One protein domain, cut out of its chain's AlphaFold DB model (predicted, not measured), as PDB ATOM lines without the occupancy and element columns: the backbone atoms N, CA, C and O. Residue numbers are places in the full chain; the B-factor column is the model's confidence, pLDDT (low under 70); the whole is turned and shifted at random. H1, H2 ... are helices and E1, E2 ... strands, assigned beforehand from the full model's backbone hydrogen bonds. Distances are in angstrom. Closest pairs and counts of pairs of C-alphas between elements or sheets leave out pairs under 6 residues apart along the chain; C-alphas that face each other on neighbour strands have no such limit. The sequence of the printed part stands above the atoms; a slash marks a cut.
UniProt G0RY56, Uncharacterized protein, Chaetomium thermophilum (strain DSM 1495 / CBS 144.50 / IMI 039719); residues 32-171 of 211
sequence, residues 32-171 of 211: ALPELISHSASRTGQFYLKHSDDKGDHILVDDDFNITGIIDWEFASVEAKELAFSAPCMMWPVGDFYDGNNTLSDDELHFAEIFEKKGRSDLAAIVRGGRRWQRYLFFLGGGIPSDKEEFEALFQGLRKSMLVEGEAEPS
ATOM      1  N   ALA A  32     152.955 135.546 125.046       44.22
ATOM      2  CA  ALA A  32     151.752 136.203 125.548       44.22
ATOM      3  C   ALA A  32     150.995 135.400 126.631       44.22
ATOM      4  O   ALA A  32     150.353 135.991 127.496       44.22
ATOM      5  N   LEU A  33     151.067 134.060 126.625       43.41
ATOM      6  CA  LEU A  33     150.410 133.220 127.638       43.41
ATOM      7  C   LEU A  33     151.073 133.345 129.017       43.41
ATOM      8  O   LEU A  33     150.350 133.556 129.991       43.41
ATOM      9  N   PRO A  34     152.415 133.284 129.142       49.84
ATOM     10  CA  PRO A  34     153.106 133.601 130.380       49.84
ATOM     11  C   PRO A  34     152.742 134.968 130.955       49.84
ATOM     12  O   PRO A  34     152.600 135.041 132.165       49.84
ATOM     13  N   GLU A  35     152.549 136.013 130.139       51.75
ATOM     14  CA  GLU A  35     152.170 137.354 130.621       51.75
ATOM     15  C   GLU A  35     150.709 137.437 131.092       51.75
ATOM     16  O   GLU A  35     150.419 138.004 132.151       51.75
ATOM     17  N   LEU A  36     149.786 136.812 130.352       52.41
ATOM     18  CA  LEU A  36     148.380 136.690 130.745       52.41
ATOM     19  C   LEU A  36     148.239 135.917 132.066       52.41
ATOM     20  O   LEU A  36     147.477 136.297 132.956       52.41
ATOM     21  N   ILE A  37     149.026 134.852 132.221       54.28
ATOM     22  CA  ILE A  37     149.090 134.056 133.445       54.28
ATOM     23  C   ILE A  37     149.863 134.811 134.536       54.28
ATOM     24  O   ILE A  37     149.486 134.719 135.700       54.28
ATOM     25  N   SER A  38     150.904 135.592 134.210       55.34
ATOM     26  CA  SER A  38     151.761 136.263 135.202       55.34
ATOM     27  C   SER A  38     151.036 137.348 135.994       55.34
ATOM     28  O   SER A  38     151.414 137.590 137.145       55.34
ATOM     29  N   HIS A  39     150.013 137.962 135.393       57.34
ATOM     30  CA  HIS A  39     149.149 138.976 136.005       57.34
ATOM     31  C   HIS A  39     147.817 138.414 136.524       57.34
ATOM     32  O   HIS A  39     147.055 139.142 137.155       57.34
ATOM     33  N   SER A  40     147.525 137.132 136.284       60.81
ATOM     34  CA  SER A  40     146.294 136.508 136.768       60.81
ATOM     35  C   SER A  40     146.350 136.305 138.282       60.81
ATOM     36  O   SER A  40     147.340 135.800 138.825       60.81
ATOM     37  N   ALA A  41     145.236 136.574 138.969       58.72
ATOM     38  CA  ALA A  41     145.052 136.176 140.365       58.72
ATOM     39  C   ALA A  41     145.109 134.643 140.556       58.72
ATOM     40  O   ALA A  41     145.120 134.159 141.685       58.72
ATOM     41  N   SER A  42     145.161 133.876 139.460       59.94
ATOM     42  CA  SER A  42     145.136 132.412 139.434       59.94
ATOM     43  C   SER A  42     146.511 131.738 139.520       59.94
ATOM     44  O   SER A  42     146.581 130.513 139.464       59.94
ATOM     45  N   ARG A  43     147.619 132.485 139.657       61.25
ATOM     46  CA  ARG A  43     148.971 131.887 139.785       61.25
ATOM     47  C   ARG A  43     149.173 131.087 141.063       61.25
ATOM     48  O   ARG A  43     150.077 130.258 141.135       61.25
ATOM     49  N   THR A  44     148.382 131.384 142.083       57.44
ATOM     50  CA  THR A  44     148.407 130.718 143.379       57.44
ATOM     51  C   THR A  44     146.964 130.460 143.800       57.44
ATOM     52  O   THR A  44     146.125 131.354 143.745       57.44
ATOM     53  N   GLY A  45     146.640 129.228 144.197       68.56
ATOM     54  CA  GLY A  45     145.293 128.899 144.661       68.56
ATOM     55  C   GLY A  45     144.779 127.545 144.192       68.56
ATOM     56  O   GLY A  45     145.526 126.711 143.691       68.56
ATOM     57  N   GLN A  46     143.486 127.330 144.429       82.00
ATOM     58  CA  GLN A  46     142.771 126.113 144.058       82.00
ATOM     59  C   GLN A  46     142.309 126.190 142.601       82.00
ATOM     60  O   GLN A  46     142.047 127.278 142.085       82.00
ATOM     61  N   PHE A  47     142.168 125.026 141.976       86.31
ATOM     62  CA  PHE A  47     141.407 124.887 140.739       86.31
ATOM     63  C   PHE A  47     139.924 124.704 141.059       86.31
ATOM     64  O   PHE A  47     139.564 124.213 142.133       86.31
ATOM     65  N   TYR A  48     139.071 125.093 140.120       87.75
ATOM     66  CA  TYR A  48     137.622 125.059 140.260       87.75
ATOM     67  C   TYR A  48     137.008 124.305 139.091       87.75
ATOM     68  O   TYR A  48     137.481 124.412 137.966       87.75
ATOM     69  N   LEU A  49     135.945 123.551 139.352       88.94
ATOM     70  CA  LEU A  49     135.193 122.895 138.289       88.94
ATOM     71  C   LEU A  49     134.441 123.952 137.465       88.94
ATOM     72  O   LEU A  49     133.688 124.743 138.038       88.94
ATOM     73  N   LYS A  50     134.629 123.951 136.144       90.19
ATOM     74  CA  LYS A  50     133.885 124.773 135.183       90.19
ATOM     75  C   LYS A  50     133.029 123.874 134.298       90.19
ATOM     76  O   LYS A  50     133.512 122.872 133.775       90.19
ATOM     77  N   HIS A  51     131.769 124.258 134.120       91.19
ATOM     78  CA  HIS A  51     130.910 123.696 133.087       91.19
ATOM     79  C   HIS A  51     131.170 124.458 131.784       91.19
ATOM     80  O   HIS A  51     130.786 125.616 131.673       91.19
ATOM     81  N   SER A  52     131.896 123.864 130.838       84.19
ATOM     82  CA  SER A  52     132.356 124.592 129.642       84.19
ATOM     83  C   SER A  52     131.273 124.789 128.577       84.19
ATOM     84  O   SER A  52     131.438 125.644 127.716       84.19
ATOM     85  N   ASP A  53     130.168 124.039 128.645       84.88
ATOM     86  CA  ASP A  53     129.012 124.180 127.747       84.88
ATOM     87  C   ASP A  53     127.890 125.003 128.409       84.88
ATOM     88  O   ASP A  53     126.756 124.561 128.578       84.88
ATOM     89  N   ASP A  54     128.228 126.197 128.900       87.62
ATOM     90  CA  ASP A  54     127.358 127.019 129.753       87.62
ATOM     91  C   ASP A  54     126.342 127.901 128.984       87.62
ATOM     92  O   ASP A  54     125.980 128.999 129.420       87.62
ATOM     93  N   LYS A  55     125.825 127.390 127.855       89.00
ATOM     94  CA  LYS A  55     124.878 128.072 126.937       89.00
ATOM     95  C   LYS A  55     123.416 128.097 127.405       89.00
ATOM     96  O   LYS A  55     122.563 128.690 126.753       89.00
ATOM     97  N   GLY A  56     123.149 127.502 128.566       90.06
ATOM     98  CA  GLY A  56     121.884 127.590 129.304       90.06
ATOM     99  C   GLY A  56     120.926 126.405 129.139       90.06
ATOM    100  O   GLY A  56     120.159 126.130 130.056       90.06
ATOM    101  N   ASP A  57     121.002 125.652 128.042       92.56
ATOM    102  CA  ASP A  57     120.153 124.470 127.784       92.56
ATOM    103  C   ASP A  57     120.548 123.214 128.591       92.56
ATOM    104  O   ASP A  57     119.750 122.291 128.735       92.56
ATOM    105  N   HIS A  58     121.736 123.215 129.195       93.50
ATOM    106  CA  HIS A  58     122.225 122.202 130.139       93.50
ATOM    107  C   HIS A  58     121.553 122.251 131.533       93.50
ATOM    108  O   HIS A  58     121.837 121.404 132.389       93.50
ATOM    109  N   ILE A  59     120.680 123.234 131.799       94.56
ATOM    110  CA  ILE A  59     119.981 123.407 133.083       94.56
ATOM    111  C   ILE A  59     118.569 122.819 132.985       94.56
ATOM    112  O   ILE A  59     117.724 123.308 132.240       94.56
ATOM    113  N   LEU A  60     118.293 121.793 133.791       95.19
ATOM    114  CA  LEU A  60     116.964 121.191 133.901       95.19
ATOM    115  C   LEU A  60     116.137 121.903 134.970       95.19
ATOM    116  O   LEU A  60     116.636 122.162 136.072       95.19
ATOM    117  N   VAL A  61     114.867 122.156 134.658       97.25
ATOM    118  CA  VAL A  61     113.907 122.792 135.565       97.25
ATOM    119  C   VAL A  61     112.599 122.005 135.663       97.25
ATOM    120  O   VAL A  61     112.241 121.285 134.730       97.25
ATOM    121  N   ASP A  62     111.896 122.133 136.791       97.44
ATOM    122  CA  ASP A  62     110.517 121.650 136.956       97.44
ATOM    123  C   ASP A  62     109.471 122.674 136.466       97.44
ATOM    124  O   ASP A  62     109.815 123.738 135.945       97.44
ATOM    125  N   ASP A  63     108.182 122.353 136.641       97.94
ATOM    126  CA  ASP A  63     107.051 123.201 136.227       97.94
ATOM    127  C   ASP A  63     107.008 124.569 136.943       97.94
ATOM    128  O   ASP A  63     106.381 125.505 136.446       97.94
ATOM    129  N   ASP A  64     107.697 124.701 138.081       97.88
ATOM    130  CA  ASP A  64     107.802 125.926 138.882       97.88
ATOM    131  C   ASP A  64     109.141 126.666 138.651       97.88
ATOM    132  O   ASP A  64     109.454 127.627 139.359       97.88
ATOM    133  N   PHE A  65     109.933 126.248 137.655       93.00
ATOM    134  CA  PHE A  65     111.267 126.771 137.327       93.00
ATOM    135  C   PHE A  65     112.342 126.559 138.406       93.00
ATOM    136  O   PHE A  65     113.372 127.244 138.405       93.00
ATOM    137  N   ASN A  66     112.167 125.600 139.317       95.19
ATOM    138  CA  ASN A  66     113.250 125.212 140.216       95.19
ATOM    139  C   ASN A  66     114.296 124.411 139.442       95.19
ATOM    140  O   ASN A  66     113.953 123.512 138.680       95.19
ATOM    141  N   ILE A  67     115.580 124.684 139.683       95.19
ATOM    142  CA  ILE A  67     116.669 123.895 139.094       95.19
ATOM    143  C   ILE A  67     116.649 122.486 139.700       95.19
ATOM    144  O   ILE A  67     116.906 122.314 140.894       95.19
ATOM    145  N   THR A  68     116.392 121.474 138.872       97.62
ATOM    146  CA  THR A  68     116.342 120.060 139.281       97.62
ATOM    147  C   THR A  68     117.596 119.284 138.898       97.62
ATOM    148  O   THR A  68     117.843 118.208 139.442       97.62
ATOM    149  N   GLY A  69     118.395 119.798 137.962       95.12
ATOM    150  CA  GLY A  69     119.611 119.133 137.513       95.12
ATOM    151  C   GLY A  69     120.467 119.985 136.583       95.12
ATOM    152  O   GLY A  69     119.995 120.953 135.994       95.12
ATOM    153  N   ILE A  70     121.733 119.589 136.464       94.94
ATOM    154  CA  ILE A  70     122.708 120.137 135.516       94.94
ATOM    155  C   ILE A  70     123.300 118.939 134.769       94.94
ATOM    156  O   ILE A  70     123.817 118.019 135.416       94.94
ATOM    157  N   ILE A  71     123.177 118.920 133.445       95.12
ATOM    158  CA  ILE A  71     123.602 117.815 132.564       95.12
ATOM    159  C   ILE A  71     124.747 118.248 131.636       95.12
ATOM    160  O   ILE A  71     125.263 119.336 131.811       95.12
ATOM    161  N   ASP A  72     125.167 117.386 130.703       93.75
ATOM    162  CA  ASP A  72     126.160 117.692 129.653       93.75
ATOM    163  C   ASP A  72     127.576 118.061 130.144       93.75
ATOM    164  O   ASP A  72     128.293 118.890 129.590       93.75
ATOM    165  N   TRP A  73     128.049 117.323 131.152       93.12
ATOM    166  CA  TRP A  73     129.381 117.475 131.758       93.12
ATOM    167  C   TRP A  73     130.568 117.003 130.892       93.12
ATOM    168  O   TRP A  73     131.695 116.945 131.386       93.12
ATOM    169  N   GLU A  74     130.366 116.636 129.626       87.44
ATOM    170  CA  GLU A  74     131.402 116.016 128.780       87.44
ATOM    171  C   GLU A  74     132.590 116.939 128.445       87.44
ATOM    172  O   GLU A  74     133.678 116.448 128.146       87.44
ATOM    173  N   PHE A  75     132.422 118.257 128.606       85.19
ATOM    174  CA  PHE A  75     133.488 119.263 128.475       85.19
ATOM    175  C   PHE A  75     133.862 119.952 129.792       85.19
ATOM    176  O   PHE A  75     134.552 120.976 129.793       85.19
ATOM    177  N   ALA A  76     133.406 119.425 130.926       89.12
ATOM    178  CA  ALA A  76     133.750 120.008 132.208       89.12
ATOM    179  C   ALA A  76     135.248 119.862 132.503       89.12
ATOM    180  O   ALA A  76     135.837 118.792 132.337       89.12
ATOM    181  N   SER A  77     135.858 120.944 132.974       88.12
ATOM    182  CA  SER A  77     137.294 121.017 133.236       88.12
ATOM    183  C   SER A  77     137.582 121.617 134.610       88.12
ATOM    184  O   SER A  77     136.731 122.254 135.238       88.12
ATOM    185  N   VAL A  78     138.794 121.374 135.113       88.00
ATOM    186  CA  VAL A  78     139.317 122.050 136.303       88.00
ATOM    187  C   VAL A  78     140.123 123.262 135.861       88.00
ATOM    188  O   VAL A  78     141.153 123.134 135.208       88.00
ATOM    189  N   GLU A  79     139.643 124.442 136.224       86.19
ATOM    190  CA  GLU A  79     140.127 125.708 135.697       86.19
ATOM    191  C   GLU A  79     140.684 126.619 136.783       86.19
ATOM    192  O   GLU A  79     140.340 126.549 137.969       86.19
ATOM    193  N   ALA A  80     141.555 127.518 136.339       86.06
ATOM    194  CA  ALA A  80     141.977 128.665 137.121       86.06
ATOM    195  C   ALA A  80     140.761 129.524 137.515       86.06
ATOM    196  O   ALA A  80     139.774 129.619 136.782       86.06
ATOM    197  N   LYS A  81     140.848 130.187 138.674       87.69
ATOM    198  CA  LYS A  81     139.733 130.932 139.281       87.69
ATOM    199  C   LYS A  81     139.068 131.912 138.311       87.69
ATOM    200  O   LYS A  81     137.846 131.982 138.248       87.69
ATOM    201  N   GLU A  82     139.860 132.662 137.552       87.81
ATOM    202  CA  GLU A  82     139.318 133.668 136.635       87.81
ATOM    203  C   GLU A  82     138.560 133.045 135.451       87.81
ATOM    204  O   GLU A  82     137.525 133.570 135.049       87.81
ATOM    205  N   LEU A  83     139.008 131.892 134.944       86.12
ATOM    206  CA  LEU A  83     138.320 131.169 133.869       86.12
ATOM    207  C   LEU A  83     137.034 130.509 134.379       86.12
ATOM    208  O   LEU A  83     135.992 130.571 133.719       86.12
ATOM    209  N   ALA A  84     137.098 129.908 135.570       88.88
ATOM    210  CA  ALA A  84     135.975 129.202 136.176       88.88
ATOM    211  C   ALA A  84     134.799 130.125 136.522       88.88
ATOM    212  O   ALA A  84     133.651 129.717 136.387       88.88
ATOM    213  N   PHE A  85     135.081 131.364 136.946       91.50
ATOM    214  CA  PHE A  85     134.063 132.315 137.413       91.50
ATOM    215  C   PHE A  85     133.823 133.505 136.472       91.50
ATOM    216  O   PHE A  85     133.136 134.451 136.854       91.50
ATOM    217  N   SER A  86     134.364 133.476 135.251       92.06
ATOM    218  CA  SER A  86     133.904 134.380 134.185       92.06
ATOM    219  C   SER A  86     132.430 134.109 133.861       92.06
ATOM    220  O   SER A  86     131.970 132.980 134.029       92.06
ATOM    221  N   ALA A  87     131.688 135.124 133.401       94.00
ATOM    222  CA  ALA A  87     130.252 134.957 133.161       94.00
ATOM    223  C   ALA A  87     129.969 133.892 132.078       94.00
ATOM    224  O   ALA A  87     130.675 133.905 131.057       94.00
ATOM    225  N   PRO A  88     128.947 133.033 132.275       92.19
ATOM    226  CA  PRO A  88     128.499 132.040 131.299       92.19
ATOM    227  C   PRO A  88     128.156 132.620 129.930       92.19
ATOM    228  O   PRO A  88     127.671 133.752 129.853       92.19
ATOM    229  N   CYS A  89     128.335 131.843 128.859       90.88
ATOM    230  CA  CYS A  89     128.061 132.321 127.500       90.88
ATOM    231  C   CYS A  89     126.597 132.678 127.244       90.88
ATOM    232  O   CYS A  89     126.333 133.598 126.473       90.88
ATOM    233  N   MET A  90     125.657 132.067 127.970       92.62
ATOM    234  CA  MET A  90     124.242 132.457 127.919       92.62
ATOM    235  C   MET A  90     123.971 133.911 128.342       92.62
ATOM    236  O   MET A  90     122.908 134.434 128.034       92.62
ATOM    237  N   MET A  91     124.900 134.560 129.056       95.31
ATOM    238  CA  MET A  91     124.758 135.950 129.508       95.31
ATOM    239  C   MET A  91     125.429 136.954 128.563       95.31
ATOM    240  O   MET A  91     125.349 138.159 128.796       95.31
ATOM    241  N   TRP A  92     126.140 136.509 127.524       93.62
ATOM    242  CA  TRP A  92     126.893 137.424 126.667       93.62
ATOM    243  C   TRP A  92     125.966 138.205 125.722       93.62
ATOM    244  O   TRP A  92     124.979 137.660 125.226       93.62
ATOM    245  N   PRO A  93     126.307 139.460 125.380       94.56
ATOM    246  CA  PRO A  93     125.607 140.205 124.344       94.56
ATOM    247  C   PRO A  93     126.052 139.680 122.971       94.56
ATOM    248  O   PRO A  93     126.974 140.218 122.372       94.56
ATOM    249  N   VAL A  94     125.449 138.584 122.493       91.00
ATOM    250  CA  VAL A  94     125.959 137.799 121.346       91.00
ATOM    251  C   VAL A  94     126.253 138.661 120.112       91.00
ATOM    252  O   VAL A  94     127.355 138.575 119.588       91.00
ATOM    253  N   GLY A  95     125.333 139.529 119.677       92.81
ATOM    254  CA  GLY A  95     125.570 140.396 118.510       92.81
ATOM    255  C   GLY A  95     126.807 141.285 118.682       92.81
ATOM    256  O   GLY A  95     127.769 141.169 117.928       92.81
ATOM    257  N   ASP A  96     126.831 142.074 119.759       95.62
ATOM    258  CA  ASP A  96     127.961 142.943 120.103       95.62
ATOM    259  C   ASP A  96     129.273 142.155 120.275       95.62
ATOM    260  O   ASP A  96     130.355 142.610 119.896       95.62
ATOM    261  N   PHE A  97     129.200 140.954 120.849       94.62
ATOM    262  CA  PHE A  97     130.361 140.098 121.057       94.62
ATOM    263  C   PHE A  97     131.018 139.714 119.727       94.62
ATOM    264  O   PHE A  97     132.251 139.816 119.615       94.62
ATOM    265  N   TYR A  98     130.203 139.310 118.747       93.50
ATOM    266  CA  TYR A  98     130.625 138.966 117.387       93.50
ATOM    267  C   TYR A  98     131.101 140.197 116.603       93.50
ATOM    268  O   TYR A  98     132.098 140.104 115.895       93.50
ATOM    269  N   ASP A  99     130.534 141.376 116.869       94.75
ATOM    270  CA  ASP A  99     131.025 142.668 116.358       94.75
ATOM    271  C   ASP A  99     132.356 143.122 117.006       94.75
ATOM    272  O   ASP A  99     132.882 144.204 116.724       94.75
ATOM    273  N   GLY A 100     132.940 142.304 117.889       94.31
ATOM    274  CA  GLY A 100     134.214 142.598 118.545       94.31
ATOM    275  C   GLY A 100     134.112 143.596 119.703       94.31
ATOM    276  O   GLY A 100     135.138 144.086 120.184       94.31
ATOM    277  N   ASN A 101     132.904 143.898 120.184       95.56
ATOM    278  CA  ASN A 101     132.665 144.805 121.303       95.56
ATOM    279  C   ASN A 101     132.913 144.111 122.655       95.56
ATOM    280  O   ASN A 101     132.503 142.977 122.895       95.56
ATOM    281  N   ASN A 102     133.622 144.786 123.558       95.94
ATOM    282  CA  ASN A 102     133.994 144.244 124.865       95.94
ATOM    283  C   ASN A 102     133.060 144.645 126.010       95.94
ATOM    284  O   ASN A 102     133.236 144.135 127.117       95.94
ATOM    285  N   THR A 103     132.078 145.509 125.760       96.06
ATOM    286  CA  THR A 103     131.093 145.909 126.766       96.06
ATOM    287  C   THR A 103     130.342 144.690 127.309       96.06
ATOM    288  O   THR A 103     130.061 143.729 126.590       96.06
ATOM    289  N   LEU A 104     130.086 144.696 128.615       96.25
ATOM    290  CA  LEU A 104     129.318 143.655 129.298       96.25
ATOM    291  C   LEU A 104     127.821 143.886 129.100       96.25
ATOM    292  O   LEU A 104     127.389 145.035 129.030       96.25
ATOM    293  N   SER A 105     127.043 142.808 129.044       96.88
ATOM    294  CA  SER A 105     125.581 142.906 129.071       96.88
ATOM    295  C   SER A 105     125.064 143.301 130.460       96.88
ATOM    296  O   SER A 105     125.760 143.156 131.472       96.88
ATOM    297  N   ASP A 106     123.804 143.734 130.522       97.88
ATOM    298  CA  ASP A 106     123.111 143.963 131.793       97.88
ATOM    299  C   ASP A 106     123.041 142.683 132.646       97.88
ATOM    300  O   ASP A 106     123.175 142.751 133.868       97.88
ATOM    301  N   ASP A 107     122.923 141.508 132.018       97.00
ATOM    302  CA  ASP A 107     122.903 140.213 132.709       97.00
ATOM    303  C   ASP A 107     124.258 139.881 133.349       97.00
ATOM    304  O   ASP A 107     124.314 139.439 134.500       97.00
ATOM    305  N   GLU A 108     125.370 140.147 132.656       97.31
ATOM    306  CA  GLU A 108     126.721 139.982 133.209       97.31
ATOM    307  C   GLU A 108     126.953 140.922 134.400       97.31
ATOM    308  O   GLU A 108     127.517 140.522 135.426       97.31
ATOM    309  N   LEU A 109     126.487 142.170 134.297       98.06
ATOM    310  CA  LEU A 109     126.565 143.146 135.383       98.06
ATOM    311  C   LEU A 109     125.703 142.726 136.575       98.06
ATOM    312  O   LEU A 109     126.176 142.757 137.716       98.06
ATOM    313  N   HIS A 110     124.480 142.259 136.326       98.06
ATOM    314  CA  HIS A 110     123.590 141.754 137.362       98.06
ATOM    315  C   HIS A 110     124.178 140.524 138.068       98.06
ATOM    316  O   HIS A 110     124.137 140.423 139.298       98.06
ATOM    317  N   PHE A 111     124.805 139.618 137.319       96.88
ATOM    318  CA  PHE A 111     125.494 138.458 137.875       96.88
ATOM    319  C   PHE A 111     126.650 138.863 138.804       96.88
ATOM    320  O   PHE A 111     126.788 138.316 139.904       96.88
ATOM    321  N   ALA A 112     127.430 139.882 138.430       97.69
ATOM    322  CA  ALA A 112     128.459 140.447 139.303       97.69
ATOM    323  C   ALA A 112     127.865 141.045 140.594       97.69
ATOM    324  O   ALA A 112     128.383 140.797 141.684       97.69
ATOM    325  N   GLU A 113     126.752 141.778 140.510       98.06
ATOM    326  CA  GLU A 113     126.076 142.336 141.690       98.06
ATOM    327  C   GLU A 113     125.573 141.257 142.658       98.06
ATOM    328  O   GLU A 113     125.615 141.446 143.878       98.06
ATOM    329  N   ILE A 114     125.092 140.119 142.148       97.31
ATOM    330  CA  ILE A 114     124.674 138.984 142.984       97.31
ATOM    331  C   ILE A 114     125.854 138.485 143.826       97.31
ATOM    332  O   ILE A 114     125.683 138.216 145.021       97.31
ATOM    333  N   PHE A 115     127.056 138.398 143.246       97.19
ATOM    334  CA  PHE A 115     128.255 138.042 144.002       97.19
ATOM    335  C   PHE A 115     128.584 139.074 145.085       97.19
ATOM    336  O   PHE A 115     128.876 138.683 146.217       97.19
ATOM    337  N   GLU A 116     128.473 140.373 144.802       97.56
ATOM    338  CA  GLU A 116     128.706 141.427 145.804       97.56
ATOM    339  C   GLU A 116     127.717 141.350 146.963       97.56
ATOM    340  O   GLU A 116     128.127 141.356 148.124       97.56
ATOM    341  N   LYS A 117     126.423 141.178 146.667       97.81
ATOM    342  CA  LYS A 117     125.366 141.006 147.678       97.81
ATOM    343  C   LYS A 117     125.602 139.776 148.560       97.81
ATOM    344  O   LYS A 117     125.172 139.753 149.710       97.81
ATOM    345  N   LYS A 118     126.316 138.769 148.047       96.81
ATOM    346  CA  LYS A 118     126.736 137.562 148.780       96.81
ATOM    347  C   LYS A 118     128.107 137.696 149.462       96.81
ATOM    348  O   LYS A 118     128.617 136.705 149.980       96.81
ATOM    349  N   GLY A 119     128.716 138.884 149.473       97.38
ATOM    350  CA  GLY A 119     130.018 139.134 150.101       97.38
ATOM    351  C   GLY A 119     131.216 138.608 149.303       97.38
ATOM    352  O   GLY A 119     132.290 138.408 149.865       97.38
ATOM    353  N   ARG A 120     131.045 138.357 147.999       96.00
ATOM    354  CA  ARG A 120     132.071 137.841 147.080       96.00
ATOM    355  C   ARG A 120     132.472 138.881 146.037       96.00
ATOM    356  O   ARG A 120     132.452 138.620 144.837       96.00
ATOM    357  N   SER A 121     132.875 140.064 146.499       96.69
ATOM    358  CA  SER A 121     133.382 141.138 145.629       96.69
ATOM    359  C   SER A 121     134.574 140.702 144.769       96.69
ATOM    360  O   SER A 121     134.773 141.237 143.684       96.69
ATOM    361  N   ASP A 122     135.334 139.693 145.210       93.69
ATOM    362  CA  ASP A 122     136.395 139.074 144.417       93.69
ATOM    363  C   ASP A 122     135.862 138.399 143.144       93.69
ATOM    364  O   ASP A 122     136.446 138.564 142.077       93.69
ATOM    365  N   LEU A 123     134.743 137.670 143.229       94.31
ATOM    366  CA  LEU A 123     134.117 137.041 142.060       94.31
ATOM    367  C   LEU A 123     133.408 138.067 141.182       94.31
ATOM    368  O   LEU A 123     133.472 137.969 139.963       94.31
ATOM    369  N   ALA A 124     132.797 139.085 141.783       96.94
ATOM    370  CA  ALA A 124     132.203 140.184 141.030       96.94
ATOM    371  C   ALA A 124     133.242 140.918 140.167       96.94
ATOM    372  O   ALA A 124     132.987 141.219 139.003       96.94
ATOM    373  N   ALA A 125     134.438 141.164 140.714       95.62
ATOM    374  CA  ALA A 125     135.549 141.733 139.959       95.62
ATOM    375  C   ALA A 125     136.009 140.809 138.817       95.62
ATOM    376  O   ALA A 125     136.290 141.297 137.724       95.62
ATOM    377  N   ILE A 126     136.030 139.488 139.039       94.25
ATOM    378  CA  ILE A 126     136.339 138.504 137.988       94.25
ATOM    379  C   ILE A 126     135.306 138.559 136.866       94.25
ATOM    380  O   ILE A 126     135.702 138.622 135.708       94.25
ATOM    381  N   VAL A 127     134.010 138.582 137.185       95.75
ATOM    382  CA  VAL A 127     132.941 138.696 136.183       95.75
ATOM    383  C   VAL A 127     133.117 139.974 135.363       95.75
ATOM    384  O   VAL A 127     133.165 139.914 134.137       95.75
ATOM    385  N   ARG A 128     133.321 141.121 136.026       95.69
ATOM    386  CA  ARG A 128     133.492 142.414 135.339       95.69
ATOM    387  C   ARG A 128     134.765 142.494 134.491       95.69
ATOM    388  O   ARG A 128     134.784 143.167 133.468       95.69
ATOM    389  N   GLY A 129     135.825 141.801 134.896       92.75
ATOM    390  CA  GLY A 129     137.066 141.669 134.129       92.75
ATOM    391  C   GLY A 129     137.097 140.461 133.184       92.75
ATOM    392  O   GLY A 129     138.135 140.192 132.580       92.75
ATOM    393  N   GLY A 130     135.999 139.708 133.079       92.69
ATOM    394  CA  GLY A 130     135.976 138.364 132.501       92.69
ATOM    395  C   GLY A 130     136.035 138.323 130.977       92.69
ATOM    396  O   GLY A 130     136.390 137.287 130.416       92.69
ATOM    397  N   ARG A 131     135.755 139.440 130.289       94.12
ATOM    398  CA  ARG A 131     135.643 139.474 128.819       94.12
ATOM    399  C   ARG A 131     136.879 138.932 128.103       94.12
ATOM    400  O   ARG A 131     136.744 138.205 127.120       94.12
ATOM    401  N   ARG A 132     138.078 139.207 128.624       91.12
ATOM    402  CA  ARG A 132     139.336 138.673 128.072       91.12
ATOM    403  C   ARG A 132     139.390 137.144 128.082       91.12
ATOM    404  O   ARG A 132     139.825 136.529 127.114       91.12
ATOM    405  N   TRP A 133     138.886 136.528 129.149       89.25
ATOM    406  CA  TRP A 133     138.866 135.076 129.317       89.25
ATOM    407  C   TRP A 133     137.781 134.430 128.469       89.25
ATOM    408  O   TRP A 133     138.035 133.414 127.833       89.25
ATOM    409  N   GLN A 134     136.605 135.050 128.396       91.44
ATOM    410  CA  GLN A 134     135.517 134.616 127.517       91.44
ATOM    411  C   GLN A 134     135.961 134.607 126.049       91.44
ATOM    412  O   GLN A 134     135.788 133.605 125.358       91.44
ATOM    413  N   ARG A 135     136.612 135.684 125.582       92.12
ATOM    414  CA  ARG A 135     137.153 135.753 124.216       92.12
ATOM    415  C   ARG A 135     138.265 134.743 123.980       92.12
ATOM    416  O   ARG A 135     138.273 134.094 122.941       92.12
ATOM    417  N   TYR A 136     139.178 134.583 124.932       88.25
ATOM    418  CA  TYR A 136     140.229 133.573 124.834       88.25
ATOM    419  C   TYR A 136     139.644 132.156 124.700       88.25
ATOM    420  O   TYR A 136     140.022 131.421 123.791       88.25
ATOM    421  N   LEU A 137     138.672 131.797 125.546       83.50
ATOM    422  CA  LEU A 137     137.998 130.496 125.506       83.50
ATOM    423  C   LEU A 137     137.215 130.281 124.207       83.50
ATOM    424  O   LEU A 137     137.272 129.192 123.643       83.50
ATOM    425  N   PHE A 138     136.550 131.317 123.693       88.12
ATOM    426  CA  PHE A 138     135.831 131.253 122.421       88.12
ATOM    427  C   PHE A 138     136.749 130.839 121.256       88.12
ATOM    428  O   PHE A 138     136.399 129.963 120.465       88.12
ATOM    429  N   PHE A 139     137.962 131.401 121.190       86.31
ATOM    430  CA  PHE A 139     138.952 131.034 120.169       86.31
ATOM    431  C   PHE A 139     139.519 129.616 120.344       86.31
ATOM    432  O   PHE A 139     139.895 128.993 119.352       86.31
ATOM    433  N   LEU A 140     139.573 129.087 121.572       79.69
ATOM    434  CA  LEU A 140     140.001 127.705 121.827       79.69
ATOM    435  C   LEU A 140     138.915 126.671 121.507       79.69
ATOM    436  O   LEU A 140     139.238 125.571 121.069       79.69
ATOM    437  N   GLY A 141     137.642 127.020 121.704       72.44
ATOM    438  CA  GLY A 141     136.494 126.127 121.509       72.44
ATOM    439  C   GLY A 141     136.135 125.832 120.049       72.44
ATOM    440  O   GLY A 141     135.155 125.139 119.797       72.44
ATOM    441  N   GLY A 142     136.895 126.350 119.079       65.62
ATOM    442  CA  GLY A 142     136.680 126.080 117.654       65.62
ATOM    443  C   GLY A 142     135.571 126.905 116.992       65.62
ATOM    444  O   GLY A 142     135.255 126.651 115.834       65.62
ATOM    445  N   GLY A 143     135.021 127.918 117.672       63.81
ATOM    446  CA  GLY A 143     133.984 128.825 117.151       63.81
ATOM    447  C   GLY A 143     134.479 129.853 116.128       63.81
ATOM    448  O   GLY A 143     133.940 130.950 116.054       63.81
ATOM    449  N   ILE A 144     135.542 129.551 115.380       72.06
ATOM    450  CA  ILE A 144     136.139 130.497 114.433       72.06
ATOM    451  C   ILE A 144     135.258 130.551 113.176       72.06
ATOM    452  O   ILE A 144     135.132 129.526 112.498       72.06
ATOM    453  N   PRO A 145     134.666 131.708 112.835       78.88
ATOM    454  CA  PRO A 145     133.805 131.798 111.669       78.88
ATOM    455  C   PRO A 145     134.597 131.658 110.376       78.88
ATOM    456  O   PRO A 145     135.770 132.023 110.276       78.88
ATOM    457  N   SER A 146     133.922 131.129 109.359       81.50
ATOM    458  CA  SER A 146     134.434 131.101 107.989       81.50
ATOM    459  C   SER A 146     134.357 132.465 107.300       81.50
ATOM    460  O   SER A 146     135.035 132.672 106.294       81.50
ATOM    461  N   ASP A 147     133.510 133.363 107.810       92.19
ATOM    462  CA  ASP A 147     133.372 134.730 107.323       92.19
ATOM    463  C   ASP A 147     134.559 135.590 107.780       92.19
ATOM    464  O   ASP A 147     134.988 135.531 108.937       92.19
ATOM    465  N   LYS A 148     135.135 136.353 106.846       90.69
ATOM    466  CA  LYS A 148     136.369 137.098 107.100       90.69
ATOM    467  C   LYS A 148     136.096 138.308 107.986       90.69
ATOM    468  O   LYS A 148     136.859 138.544 108.919       90.69
ATOM    469  N   GLU A 149     135.056 139.075 107.687       93.12
ATOM    470  CA  GLU A 149     134.682 140.265 108.444       93.12
ATOM    471  C   GLU A 149     134.368 139.908 109.903       93.12
ATOM    472  O   GLU A 149     134.886 140.544 110.823       93.12
ATOM    473  N   GLU A 150     133.607 138.836 110.117       92.94
ATOM    474  CA  GLU A 150     133.277 138.320 111.446       92.94
ATOM    475  C   GLU A 150     134.527 137.839 112.200       92.94
ATOM    476  O   GLU A 150     134.741 138.188 113.365       92.94
ATOM    477  N   PHE A 151     135.413 137.096 111.527       93.19
ATOM    478  CA  PHE A 151     136.688 136.675 112.106       93.19
ATOM    479  C   PHE A 151     137.532 137.872 112.549       93.19
ATOM    480  O   PHE A 151     138.094 137.872 113.649       93.19
ATOM    481  N   GLU A 152     137.641 138.894 111.700       94.56
ATOM    482  CA  GLU A 152     138.404 140.100 112.005       94.56
ATOM    483  C   GLU A 152     137.824 140.843 113.208       94.56
ATOM    484  O   GLU A 152     138.587 141.248 114.091       94.56
ATOM    485  N   ALA A 153     136.500 140.982 113.278       94.94
ATOM    486  CA  ALA A 153     135.816 141.611 114.401       94.94
ATOM    487  C   ALA A 153     136.094 140.866 115.716       94.94
ATOM    488  O   ALA A 153     136.587 141.464 116.681       94.94
ATOM    489  N   LEU A 154     135.903 139.544 115.739       94.69
ATOM    490  CA  LEU A 154     136.186 138.693 116.898       94.69
ATOM    491  C   LEU A 154     137.655 138.761 117.329       94.69
ATOM    492  O   LEU A 154     137.957 138.901 118.520       94.69
ATOM    493  N   PHE A 155     138.578 138.688 116.368       93.69
ATOM    494  CA  PHE A 155     140.015 138.722 116.628       93.69
ATOM    495  C   PHE A 155     140.453 140.072 117.199       93.69
ATOM    496  O   PHE A 155     141.252 140.133 118.140       93.69
ATOM    497  N   GLN A 156     139.905 141.169 116.680       94.56
ATOM    498  CA  GLN A 156     140.175 142.497 117.215       94.56
ATOM    499  C   GLN A 156     139.547 142.694 118.589       94.56
ATOM    500  O   GLN A 156     140.201 143.257 119.465       94.56
ATOM    501  N   GLY A 157     138.341 142.174 118.818       95.00
ATOM    502  CA  GLY A 157     137.732 142.136 120.144       95.00
ATOM    503  C   GLY A 157     138.641 141.449 121.164       95.00
ATOM    504  O   GLY A 157     138.870 141.998 122.245       95.00
ATOM    505  N   LEU A 158     139.235 140.301 120.802       94.00
ATOM    506  CA  LEU A 158     140.202 139.590 121.647       94.00
ATOM    507  C   LEU A 158     141.422 140.468 121.942       94.00
ATOM    508  O   LEU A 158     141.752 140.667 123.109       94.00
ATOM    509  N   ARG A 159     142.061 141.046 120.920       93.12
ATOM    510  CA  ARG A 159     143.243 141.907 121.115       93.12
ATOM    511  C   ARG A 159     142.944 143.112 122.003       93.12
ATOM    512  O   ARG A 159     143.728 143.402 122.899       93.12
ATOM    513  N   LYS A 160     141.799 143.766 121.803       93.69
ATOM    514  CA  LYS A 160     141.350 144.903 122.620       93.69
ATOM    515  C   LYS A 160     141.059 144.508 124.064       93.69
ATOM    516  O   LYS A 160     141.344 145.274 124.972       93.69
ATOM    517  N   SER A 161     140.526 143.305 124.292       92.12
ATOM    518  CA  SER A 161     140.210 142.825 125.647       92.12
ATOM    519  C   SER A 161     141.451 142.578 126.512       92.12
ATOM    520  O   SER A 161     141.340 142.462 127.729       92.12
ATOM    521  N   MET A 162     142.620 142.492 125.878       88.62
ATOM    522  CA  MET A 162     143.904 142.199 126.510       88.62
ATOM    523  C   MET A 162     144.741 143.459 126.769       88.62
ATOM    524  O   MET A 162     145.810 143.342 127.359       88.62
ATOM    525  N   LEU A 163     144.275 144.635 126.330       87.31
ATOM    526  CA  LEU A 163     144.975 145.899 126.551       87.31
ATOM    527  C   LEU A 163     145.034 146.237 128.039       87.31
ATOM    528  O   LEU A 163     144.040 146.123 128.765       87.31
ATOM    529  N   VAL A 164     146.194 146.717 128.473       80.75
ATOM    530  CA  VAL A 164     146.351 147.348 129.784       80.75
ATOM    531  C   VAL A 164     145.915 148.812 129.693       80.75
ATOM    532  O   VAL A 164     146.028 149.454 128.649       80.75
ATOM    533  N   GLU A 165     145.393 149.358 130.791       79.00
ATOM    534  CA  GLU A 165     144.993 150.765 130.860       79.00
ATOM    535  C   GLU A 165     146.141 151.693 130.420       79.00
ATOM    536  O   GLU A 165     147.248 151.640 130.959       79.00
ATOM    537  N   GLY A 166     145.870 152.543 129.424       80.06
ATOM    538  CA  GLY A 166     146.845 153.473 128.847       80.06
ATOM    539  C   GLY A 166     147.612 152.947 127.628       80.06
ATOM    540  O   GLY A 166     148.352 153.719 127.016       80.06
ATOM    541  N   GLU A 167     147.431 151.684 127.235       85.31
ATOM    542  CA  GLU A 167     147.977 151.168 125.977       85.31
ATOM    543  C   GLU A 167     147.204 151.688 124.760       85.31
ATOM    544  O   GLU A 167     146.006 151.969 124.809       85.31
ATOM    545  N   ALA A 168     147.917 151.829 123.640       89.06
ATOM    546  CA  ALA A 168     147.300 152.204 122.378       89.06
ATOM    547  C   ALA A 168     146.453 151.052 121.823       89.06
ATOM    548  O   ALA A 168     146.817 149.881 121.942       89.06
ATOM    549  N   GLU A 169     145.363 151.405 121.143       89.50
ATOM    550  CA  GLU A 169     144.532 150.443 120.424       89.50
ATOM    551  C   GLU A 169     145.369 149.587 119.452       89.50
ATOM    552  O   GLU A 169     146.292 150.093 118.796       89.50
ATOM    553  N   PRO A 170     145.052 148.286 119.317       91.56
ATOM    554  CA  PRO A 170     145.729 147.416 118.376       91.56
ATOM    555  C   PRO A 170     145.568 147.915 116.938       91.56
ATOM    556  O   PRO A 170     144.505 148.370 116.521       91.56
ATOM    557  N   SER A 171     146.625 147.727 116.145       93.69
ATOM    558  CA  SER A 171     146.593 147.914 114.690       93.69
ATOM    559  C   SER A 171     145.462 147.119 114.031       93.69
ATOM    560  O   SER A 171     144.978 146.127 114.589       93.69
TER     561      SER A 171
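What this domain is: This is residues 32 to 171 of the 211 residues of an uncharacterized protein of Chaetomium thermophilum (strain DSM 1495 / CBS 144.50 / IMI 039719) (UniProt G0RY56). Two helical hairpins joined end to end make the body: H4 and H5 side by side, then H6 and H7 as a V, closest where H6 begins and H7 ends. The small strand hairpin of E2 and E3 sticks out at one end of the longest axis, and H1 and the tail after H7 lie toward the other. The short helix H3 packs on H7, and the small strand pair E1 and E4 lies by H2. The printed part has 140 residues with seven named helices and four named strands, in the order H1 E1 E2 E3 E4 H2 H3 H4 H5 H6 H7; both two-strand sheets, E1 - E4 and E2 - E3, are antiparallel, and the class is mostly helix. It is compact, with a radius of gyration of the C-alphas of 15.9 A, and spans 51 by 37 by 28 A.

Where its parts are: Find C-alpha 32 at (151.752, 136.203, 125.548), where H1 begins and runs to residue 38. Next come E1, residues 48 to 50, E2, residues 59 to 61, E3, residues 67 to 70, and E4, residues 77 to 79. The short helices H2, residues 81 to 84, and H3, residues 94 to 98, follow. From C-alpha 106 at (123.111, 143.963, 131.793), H4 runs 16.3 A to residue 117. H5 takes residues 121 to 128, 10.4 A, and H6 residues 131 to 140, 14.4 A. H7, residues 148 to 161, runs 19.8 A and ends at C-alpha 161, (140.210, 142.825, 125.647).

How they stand to each other: Begin with H1, which is apart from H2 to H7. E1 and E4 are antiparallel neighbours at 130 degrees; look for N 50 and O 77, 2.8 A apart. The closest C-alphas of E1 and H2, those of Lys 50 and Ala 84, are 5.0 A apart. In the hairpin E2 and E3, antiparallel at 153 degrees, N 60 and O 69 are 2.9 A apart, within hydrogen-bond range. H2 and H6 only just touch, with 3 pairs of C-alphas within 8 A, the closest being those of Leu 83 and Trp 133, 6.0 A. H3 touches H7, closest at the C-alphas of Tyr 98 and Leu 154, 5.6 A. H4 and H5, a helical hairpin, touch at a shallow tilt of 7 degrees, opposite ways; their closest C-alphas, of Ala 112 and Ala 124, are 4.1 A apart. H5 and H6 meet only through their link. H6 and H7, also a helical hairpin, touch at a steep tilt of 44 degrees, opposite ways, closest at the C-alphas of Arg 132 and Ser 161, 4.9 A. Every O i to N i+4 pair is within hydrogen-bond range in H1, H3, H4, H5, H6 and H7; H2 is too short for such a pair.

The domain as a whole: Look to Asp 63 and Ala 168 for the two C-alphas farthest apart, 51.5 A. The printed part has no cut, and no link is long. Confidence is low, under 70, at residues 32 to 45 and 142 to 143; the mean pLDDT of the printed part is 87.8.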